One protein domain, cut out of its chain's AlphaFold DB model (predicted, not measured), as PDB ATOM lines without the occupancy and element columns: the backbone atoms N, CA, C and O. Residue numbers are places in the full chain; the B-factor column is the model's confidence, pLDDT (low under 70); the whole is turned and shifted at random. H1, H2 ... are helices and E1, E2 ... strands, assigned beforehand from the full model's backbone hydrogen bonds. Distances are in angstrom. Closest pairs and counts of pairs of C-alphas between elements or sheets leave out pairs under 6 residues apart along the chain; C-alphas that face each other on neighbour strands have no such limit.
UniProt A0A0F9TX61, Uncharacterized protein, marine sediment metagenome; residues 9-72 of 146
ATOM      1  N   GLN A   9      -1.591 -25.928 -32.004       83.31
ATOM      2  CA  GLN A   9      -0.591 -24.917 -32.319       83.31
ATOM      3  C   GLN A   9      -1.080 -23.538 -31.852       83.31
ATOM      4  O   GLN A   9      -2.208 -23.149 -32.199       83.31
ATOM      5  N   PRO A  10      -0.253 -22.790 -31.106       84.62
ATOM      6  CA  PRO A  10      -0.577 -21.427 -30.730       84.62
ATOM      7  C   PRO A  10      -0.839 -20.604 -31.986       84.62
ATOM      8  O   PRO A  10      -0.071 -20.627 -32.951       84.62
ATOM      9  N   THR A  11      -1.985 -19.929 -31.984       87.50
ATOM     10  CA  THR A  11      -2.483 -19.154 -33.116       87.50
ATOM     11  C   THR A  11      -2.851 -17.762 -32.628       87.50
ATOM     12  O   THR A  11      -3.693 -17.627 -31.744       87.50
ATOM     13  N   PHE A  12      -2.270 -16.737 -33.243       88.19
ATOM     14  CA  PHE A  12      -2.644 -15.344 -33.030       88.19
ATOM     15  C   PHE A  12      -3.437 -14.845 -34.231       88.19
ATOM     16  O   PHE A  12      -3.090 -15.121 -35.382       88.19
ATOM     17  N   ARG A  13      -4.517 -14.112 -33.960       92.38
ATOM     18  CA  ARG A  13      -5.280 -13.396 -34.979       92.38
ATOM     19  C   ARG A  13      -5.302 -11.923 -34.618       92.38
ATOM     20  O   ARG A  13      -5.821 -11.568 -33.565       92.38
ATOM     21  N   VAL A  14      -4.753 -11.089 -35.490       90.94
ATOM     22  CA  VAL A  14      -4.699  -9.638 -35.292       90.94
ATOM     23  C   VAL A  14      -5.302  -8.962 -36.506       90.94
ATOM     24  O   VAL A  14      -4.885  -9.228 -37.628       90.94
ATOM     25  N   SER A  15      -6.266  -8.080 -36.277       91.56
ATOM     26  CA  SER A  15      -6.788  -7.188 -37.306       91.56
ATOM     27  C   SER A  15      -6.196  -5.805 -37.092       91.56
ATOM     28  O   SER A  15      -6.230  -5.275 -35.985       91.56
ATOM     29  N   MET A  16      -5.641  -5.240 -38.154       88.75
ATOM     30  CA  MET A  16      -4.980  -3.949 -38.155       88.75
ATOM     31  C   MET A  16      -5.693  -3.025 -39.132       88.75
ATOM     32  O   MET A  16      -5.895  -3.399 -40.287       88.75
ATOM     33  N   HIS A  17      -6.035  -1.833 -38.652       88.50
ATOM     34  CA  HIS A  17      -6.530  -0.717 -39.448       88.50
ATOM     35  C   HIS A  17      -5.472   0.382 -39.423       88.50
ATOM     36  O   HIS A  17      -5.155   0.912 -38.357       88.50
ATOM     37  N   VAL A  18      -4.908   0.699 -40.583       83.56
ATOM     38  CA  VAL A  18      -3.897   1.744 -40.747       83.56
ATOM     39  C   VAL A  18      -4.512   2.857 -41.592       83.56
ATOM     40  O   VAL A  18      -4.737   2.640 -42.784       83.56
ATOM     41  N   PRO A  19      -4.817   4.036 -41.023       84.44
ATOM     42  CA  PRO A  19      -5.330   5.163 -41.794       84.44
ATOM     43  C   PRO A  19      -4.299   5.640 -42.823       84.44
ATOM     44  O   PRO A  19      -3.094   5.470 -42.640       84.44
ATOM     45  N   ALA A  20      -4.769   6.247 -43.913       86.06
ATOM     46  CA  ALA A  20      -3.877   6.830 -44.911       86.06
ATOM     47  C   ALA A  20      -3.067   7.986 -44.306       86.06
ATOM     48  O   ALA A  20      -3.601   8.801 -43.550       86.06
ATOM     49  N   THR A  21      -1.794   8.083 -44.681       83.50
ATOM     50  CA  THR A  21      -0.925   9.222 -44.355       83.50
ATOM     51  C   THR A  21      -0.300   9.778 -45.634       83.50
ATOM     52  O   THR A  21      -0.526   9.261 -46.728       83.50
ATOM     53  N   SER A  22       0.523  10.822 -45.528       82.31
ATOM     54  CA  SER A  22       1.282  11.346 -46.674       82.31
ATOM     55  C   SER A  22       2.354  10.386 -47.210       82.31
ATOM     56  O   SER A  22       2.917  10.649 -48.269       82.31
ATOM     57  N   TRP A  23       2.637   9.279 -46.512       74.00
ATOM     58  CA  TRP A  23       3.742   8.366 -46.829       74.00
ATOM     59  C   TRP A  23       3.271   6.957 -47.204       74.00
ATOM     60  O   TRP A  23       4.065   6.175 -47.727       74.00
ATOM     61  N   HIS A  24       2.002   6.617 -46.954       74.81
ATOM     62  CA  HIS A  24       1.420   5.328 -47.325       74.81
ATOM     63  C   HIS A  24      -0.118   5.386 -47.430       74.81
ATOM     64  O   HIS A  24      -0.761   6.196 -46.754       74.81
ATOM     65  N   PRO A  25      -0.737   4.519 -48.258       83.44
ATOM     66  CA  PRO A  25      -2.189   4.439 -48.362       83.44
ATOM     67  C   PRO A  25      -2.820   3.845 -47.095       83.44
ATOM     68  O   PRO A  25      -2.143   3.244 -46.257       83.44
ATOM     69  N   HIS A  26      -4.142   3.989 -46.979       87.31
ATOM     70  CA  HIS A  26      -4.930   3.263 -45.980       87.31
ATOM     71  C   HIS A  26      -4.778   1.750 -46.194       87.31
ATOM     72  O   HIS A  26      -4.649   1.282 -47.326       87.31
ATOM     73  N   THR A  27      -4.713   0.983 -45.107       85.12
ATOM     74  CA  THR A  27      -4.548  -0.473 -45.154       85.12
ATOM     75  C   THR A  27      -5.305  -1.143 -44.019       85.12
ATOM     76  O   THR A  27      -4.984  -0.953 -42.848       85.12
ATOM     77  N   ASP A  28      -6.249  -2.010 -44.384       91.69
ATOM     78  CA  ASP A  28      -6.872  -2.970 -43.478       91.69
ATOM     79  C   ASP A  28      -6.292  -4.358 -43.728       91.69
ATOM     80  O   ASP A  28      -6.338  -4.877 -44.846       91.69
ATOM     81  N   LYS A  29      -5.731  -4.982 -42.693       89.38
ATOM     82  CA  LYS A  29      -5.117  -6.305 -42.823       89.38
ATOM     83  C   LYS A  29      -5.394  -7.164 -41.607       89.38
ATOM     84  O   LYS A  29      -5.242  -6.730 -40.473       89.38
ATOM     85  N   THR A  30      -5.789  -8.410 -41.852       93.31
ATOM     86  CA  THR A  30      -5.904  -9.424 -40.802       93.31
ATOM     87  C   THR A  30      -4.758 -10.413 -40.941       93.31
ATOM     88  O   THR A  30      -4.582 -11.024 -41.992       93.31
ATOM     89  N   PHE A  31      -3.997 -10.584 -39.869       90.00
ATOM     90  CA  PHE A  31      -2.959 -11.590 -39.735       90.00
ATOM     91  C   PHE A  31      -3.529 -12.782 -38.988       90.00
ATOM     92  O   PHE A  31      -4.191 -12.620 -37.961       90.00
ATOM     93  N   GLN A  32      -3.259 -13.980 -39.492       93.81
ATOM     94  CA  GLN A  32      -3.468 -15.212 -38.753       93.81
ATOM     95  C   GLN A  32      -2.164 -15.993 -38.778       93.81
ATOM     96  O   GLN A  32      -1.766 -16.524 -39.812       93.81
ATOM     97  N   VAL A  33      -1.496 -16.032 -37.635       92.25
ATOM     98  CA  VAL A  33      -0.135 -16.539 -37.518       92.25
ATOM     99  C   VAL A  33      -0.125 -17.719 -36.568       92.25
ATOM    100  O   VAL A  33      -0.749 -17.681 -35.507       92.25
ATOM    101  N   LYS A  34       0.581 -18.776 -36.964       91.19
ATOM    102  CA  LYS A  34       0.779 -19.986 -36.169       91.19
ATOM    103  C   LYS A  34       2.264 -20.172 -35.897       91.19
ATOM    104  O   LYS A  34       3.083 -19.894 -36.768       91.19
ATOM    105  N   GLY A  35       2.593 -20.665 -34.711       86.44
ATOM    106  CA  GLY A  35       3.954 -21.036 -34.323       86.44
ATOM    107  C   GLY A  35       3.968 -22.394 -33.635       86.44
ATOM    108  O   GLY A  35       2.917 -22.923 -33.273       86.44
ATOM    109  N   LYS A  36       5.154 -22.978 -33.455       84.06
ATOM    110  CA  LYS A  36       5.332 -24.187 -32.639       84.06
ATOM    111  C   LYS A  36       5.217 -23.856 -31.154       84.06
ATOM    112  O   LYS A  36       4.739 -24.681 -30.385       84.06
ATOM    113  N   THR A  37       5.626 -22.646 -30.768       84.06
ATOM    114  CA  THR A  37       5.490 -22.101 -29.411       84.06
ATOM    115  C   THR A  37       4.729 -20.778 -29.428       84.06
ATOM    116  O   THR A  37       4.615 -20.122 -30.466       84.06
ATOM    117  N   GLU A  38       4.192 -20.374 -28.275       79.81
ATOM    118  CA  GLU A  38       3.477 -19.099 -28.129       79.81
ATOM    119  C   GLU A  38       4.387 -17.912 -28.456       79.81
ATOM    120  O   GLU A  38       3.984 -17.009 -29.185       79.81
ATOM    121  N   PHE A  39       5.643 -17.965 -28.006       80.19
ATOM    122  CA  PHE A  39       6.653 -16.953 -28.305       80.19
ATOM    123  C   PHE A  39       6.990 -16.878 -29.793       80.19
ATOM    124  O   PHE A  39       7.149 -15.784 -30.329       80.19
ATOM    125  N   GLU A  40       7.068 -18.019 -30.478       77.06
ATOM    126  CA  GLU A  40       7.310 -18.042 -31.921       77.06
ATOM    127  C   GLU A  40       6.123 -17.440 -32.687       77.06
ATOM    128  O   GLU A  40       6.305 -16.587 -33.555       77.06
ATOM    129  N   ALA A  41       4.898 -17.832 -32.331       81.25
ATOM    130  CA  ALA A  41       3.693 -17.301 -32.958       81.25
ATOM    131  C   ALA A  41       3.542 -15.784 -32.709       81.25
ATOM    132  O   ALA A  41       3.174 -15.038 -33.621       81.25
ATOM    133  N   TRP A  42       3.885 -15.314 -31.506       83.50
ATOM    134  CA  TRP A  42       3.952 -13.891 -31.171       83.50
ATOM    135  C   TRP A  42       5.011 -13.160 -32.005       83.50
ATOM    136  O   TRP A  42       4.698 -12.149 -32.633       83.50
ATOM    137  N   ALA A  43       6.233 -13.692 -32.093       82.56
ATOM    138  CA  ALA A  43       7.321 -13.077 -32.852       82.56
ATOM    139  C   ALA A  43       6.976 -12.929 -34.344       82.56
ATOM    140  O   ALA A  43       7.185 -11.867 -34.933       82.56
ATOM    141  N   TYR A  44       6.386 -13.962 -34.952       86.50
ATOM    142  CA  TYR A  44       5.898 -13.893 -36.332       86.50
ATOM    143  C   TYR A  44       4.769 -12.873 -36.502       86.50
ATOM    144  O   TYR A  44       4.764 -12.138 -37.485       86.50
ATOM    145  N   THR A  45       3.859 -12.768 -35.531       89.69
ATOM    146  CA  THR A  45       2.787 -11.762 -35.562       89.69
ATOM    147  C   THR A  45       3.363 -10.347 -35.545       89.69
ATOM    148  O   THR A  45       3.005  -9.534 -36.394       89.69
ATOM    149  N   MET A  46       4.307 -10.067 -34.641       85.62
ATOM    150  CA  MET A  46       4.973  -8.763 -34.550       85.62
ATOM    151  C   MET A  46       5.732  -8.419 -35.834       85.62
ATOM    152  O   MET A  46       5.631  -7.297 -36.330       85.62
ATOM    153  N   ARG A  47       6.449  -9.392 -36.414       85.75
ATOM    154  CA  ARG A  47       7.131  -9.234 -37.706       85.75
ATOM    155  C   ARG A  47       6.143  -8.855 -38.809       85.75
ATOM    156  O   ARG A  47       6.378  -7.883 -39.522       85.75
ATOM    157  N   ASP A  48       5.062  -9.614 -38.962       88.50
ATOM    158  CA  ASP A  48       4.115  -9.434 -40.066       88.50
ATOM    159  C   ASP A  48       3.350  -8.108 -39.946       88.50
ATOM    160  O   ASP A  48       3.139  -7.420 -40.950       88.50
ATOM    161  N   MET A  49       3.005  -7.709 -38.716       87.25
ATOM    162  CA  MET A  49       2.445  -6.387 -38.427       87.25
ATOM    163  C   MET A  49       3.423  -5.276 -38.797       87.25
ATOM    164  O   MET A  49       3.040  -4.333 -39.485       87.25
ATOM    165  N   LEU A  50       4.692  -5.396 -38.399       86.62
ATOM    166  CA  LEU A  50       5.701  -4.388 -38.703       86.62
ATOM    167  C   LEU A  50       5.926  -4.239 -40.211       86.62
ATOM    168  O   LEU A  50       5.994  -3.120 -40.716       86.62
ATOM    169  N   VAL A  51       6.003  -5.351 -40.946       85.44
ATOM    170  CA  VAL A  51       6.128  -5.341 -42.412       85.44
ATOM    171  C   VAL A  51       4.950  -4.611 -43.057       85.44
ATOM    172  O   VAL A  51       5.140  -3.854 -44.009       85.44
ATOM    173  N   ALA A  52       3.739  -4.803 -42.537       85.44
ATOM    174  CA  ALA A  52       2.562  -4.117 -43.047       85.44
ATOM    175  C   ALA A  52       2.544  -2.626 -42.685       85.44
ATOM    176  O   ALA A  52       2.345  -1.812 -43.578       85.44
ATOM    177  N   LEU A  53       2.821  -2.260 -41.428       82.62
ATOM    178  CA  LEU A  53       2.886  -0.861 -40.973       82.62
ATOM    179  C   LEU A  53       3.917  -0.043 -41.748       82.62
ATOM    180  O   LEU A  53       3.714   1.129 -42.043       82.62
ATOM    181  N   THR A  54       5.037  -0.669 -42.086       85.19
ATOM    182  CA  THR A  54       6.139  -0.014 -42.793       85.19
ATOM    183  C   THR A  54       6.015  -0.126 -44.304       85.19
ATOM    184  O   THR A  54       6.883   0.374 -45.014       85.19
ATOM    185  N   HIS A  55       4.979  -0.802 -44.817       83.00
ATOM    186  CA  HIS A  55       4.834  -1.118 -46.238       83.00
ATOM    187  C   HIS A  55       6.114  -1.741 -46.827       83.00
ATOM    188  O   HIS A  55       6.524  -1.434 -47.943       83.00
ATOM    189  N   SER A  56       6.770  -2.617 -46.056       82.62
ATOM    190  CA  SER A  56       8.067  -3.238 -46.383       82.62
ATOM    191  C   SER A  56       9.226  -2.253 -46.616       82.62
ATOM    192  O   SER A  56      10.268  -2.633 -47.152       82.62
ATOM    193  N   ASN A  57       9.089  -0.991 -46.204       83.12
ATOM    194  CA  ASN A  57      10.167  -0.017 -46.269       83.12
ATOM    195  C   ASN A  57      11.191  -0.305 -45.165       83.12
ATOM    196  O   ASN A  57      10.971  -0.014 -43.987       83.12
ATOM    197  N   GLN A  58      12.345  -0.838 -45.565       80.56
ATOM    198  CA  GLN A  58      13.415  -1.241 -44.651       80.56
ATOM    199  C   GLN A  58      13.890  -0.104 -43.736       80.56
ATOM    200  O   GLN A  58      14.197  -0.350 -42.573       80.56
ATOM    201  N   ARG A  59      13.907   1.148 -44.217       79.31
ATOM    202  CA  ARG A  59      14.326   2.300 -43.398       79.31
ATOM    203  C   ARG A  59      13.333   2.574 -42.275       79.31
ATOM    204  O   ARG A  59      13.749   2.818 -41.148       79.31
ATOM    205  N   LEU A  60      12.036   2.475 -42.567       82.38
ATOM    206  CA  LEU A  60      10.984   2.623 -41.561       82.38
ATOM    207  C   LEU A  60      10.978   1.449 -40.577       82.38
ATOM    208  O   LEU A  60      10.793   1.665 -39.385       82.38
ATOM    209  N   MET A  61      11.245   0.224 -41.044       80.81
ATOM    210  CA  MET A  61      11.394  -0.941 -40.160       80.81
ATOM    211  C   MET A  61      12.540  -0.756 -39.169       80.81
ATOM    212  O   MET A  61      12.355  -0.992 -37.978       80.81
ATOM    213  N   VAL A  62      13.709  -0.320 -39.646       81.00
ATOM    214  CA  VAL A  62      14.867  -0.048 -38.784       81.00
ATOM    215  C   VAL A  62      14.568   1.096 -37.818       81.00
ATOM    216  O   VAL A  62      14.850   0.958 -36.633       81.00
ATOM    217  N   GLY A  63      13.956   2.186 -38.294       79.88
ATOM    218  CA  GLY A  63      13.558   3.313 -37.446       79.88
ATOM    219  C   GLY A  63      12.611   2.893 -36.322       79.88
ATOM    220  O   GLY A  63      12.872   3.182 -35.160       79.88
ATOM    221  N   TYR A  64      11.574   2.115 -36.640       81.56
ATOM    222  CA  TYR A  64      10.637   1.605 -35.641       81.56
ATOM    223  C   TYR A  64      11.313   0.687 -34.615       81.56
ATOM    224  O   TYR A  64      11.062   0.807 -33.420       81.56
ATOM    225  N   TRP A  65      12.192  -0.221 -35.058       80.25
ATOM    226  CA  TRP A  65      12.966  -1.059 -34.137       80.25
ATOM    227  C   TRP A  65      13.882  -0.229 -33.239       80.25
ATOM    228  O   TRP A  65      13.994  -0.533 -32.053       80.25
ATOM    229  N   ALA A  66      14.513   0.815 -33.776       80.56
ATOM    230  CA  ALA A  66      15.352   1.717 -32.997       80.56
ATOM    231  C   ALA A  66      14.532   2.471 -31.938       80.56
ATOM    232  O   ALA A  66      14.937   2.506 -30.776       80.56
ATOM    233  N   ASP A  67      13.361   2.995 -32.300       84.19
ATOM    234  CA  ASP A  67      12.448   3.654 -31.361       84.19
ATOM    235  C   ASP A  67      11.942   2.684 -30.288       84.19
ATOM    236  O   ASP A  67      11.986   2.995 -29.097       84.19
ATOM    237  N   ALA A  68      11.537   1.474 -30.686       82.38
ATOM    238  CA  ALA A  68      11.096   0.436 -29.761       82.38
ATOM    239  C   ALA A  68      12.209   0.040 -28.780       82.38
ATOM    240  O   ALA A  68      11.959  -0.079 -27.582       82.38
ATOM    241  N   LEU A  69      13.447  -0.117 -29.260       82.00
ATOM    242  CA  LEU A  69      14.606  -0.376 -28.407       82.00
ATOM    243  C   LEU A  69      14.866   0.795 -27.457       82.00
ATOM    244  O   LEU A  69      15.141   0.565 -26.282       82.00
ATOM    245  N   ASN A  70      14.765   2.035 -27.938       86.38
ATOM    246  CA  ASN A  70      15.001   3.240 -27.144       86.38
ATOM    247  C   ASN A  70      13.948   3.493 -26.063       86.38
ATOM    248  O   ASN A  70      14.281   4.104 -25.049       86.38
ATOM    249  N   ALA A  71      12.723   3.003 -26.243       88.12
ATOM    250  CA  ALA A  71      11.665   3.084 -25.240       88.12
ATOM    251  C   ALA A  71      11.876   2.127 -24.049       88.12
ATOM    252  O   ALA A  71      11.221   2.270 -23.016       88.12
ATOM    253  N   LEU A  72      12.772   1.141 -24.171       83.69
ATOM    254  CA  LEU A  72      13.029   0.170 -23.111       83.69
ATOM    255  C   LEU A  72      13.973   0.732 -22.035       83.69
ATOM    256  O   LEU A  72      14.898   1.489 -22.349       83.69
TER     257      LEU A  72
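This is residues 9 to 72 of the 146 residues of an uncharacterized protein of marine sediment metagenome (UniProt A0A0F9TX61). A long two-stranded hairpin, E1 and E2, makes a narrow slab, and the helix H1 packs lengthwise over one of its faces; a second helix, H2, turns off at the far end of H1 to make a corner with it, away from the strands. The other face of the hairpin is bare, and residues 66 to 72, of which 66 to 70 belong to H2, stick out. The printed part has 64 residues, with two named strands followed by two named helices in the order E1, E2, H1, H2; the sheet has the order E1 - E2 and is antiparallel, and the class is mixed, helices and strands. The whole is only just loose, close to compact, with a radius of gyration of the C-alphas of 12.9 A and spans of 39 by 28 by 17 A.

E1, residues 11 to 18, and E2, residues 27 to 34, form a hairpin, antiparallel at 169 degrees between their directions. C-alphas 15 and 30 face each other at 4.2 A. N 16 and O 29 are within hydrogen-bond range at 2.8 A, and so are N 31 and O 14 at 2.8 A. H1, residues 38 to 53, has 11 pairs of C-alphas within 8 A of E2, the closest being those of Lys 34 and Ala 41 at 5.1 A. With E1 it has 8 such pairs, the closest being the C-alphas of Thr 11 and Ala 41 at 6.4 A. H2, residues 58 to 70, is close to H1 but not clearly touching it, with the closest C-alphas, those of Leu 50 and Met 61, 6.8 A apart. The two helices stand at a steep tilt of 54 degrees and run opposite ways. H2 is apart from E1 and from E2. In H1 and H2 every O i to N i+4 pair is within hydrogen-bond range.

E1 begins with C-alpha 11 at (-2.483, -19.154, -33.116) and is 22.3 A long from first to last C-alpha. E2 begins at Thr 27, ends at Lys 34 and is 22.1 A long. H1 runs 22.3 A from Glu 38 to Leu 53, whose C-alpha is at (2.886, -0.861, -40.973). H2 runs 18.1 A from Gln 58 to C-alpha 70 at (15.001, 3.240, -27.144).

The two C-alphas farthest apart are those of Gln 9 and Ser 22, at 39.0 A. The printed part has no cut. The links from E2 to H1 and from H1 to H2 are tight, the link from E1 to E2 is short, and no link is long. The mean pLDDT of the printed part is 84.9, and no printed residue is under 70.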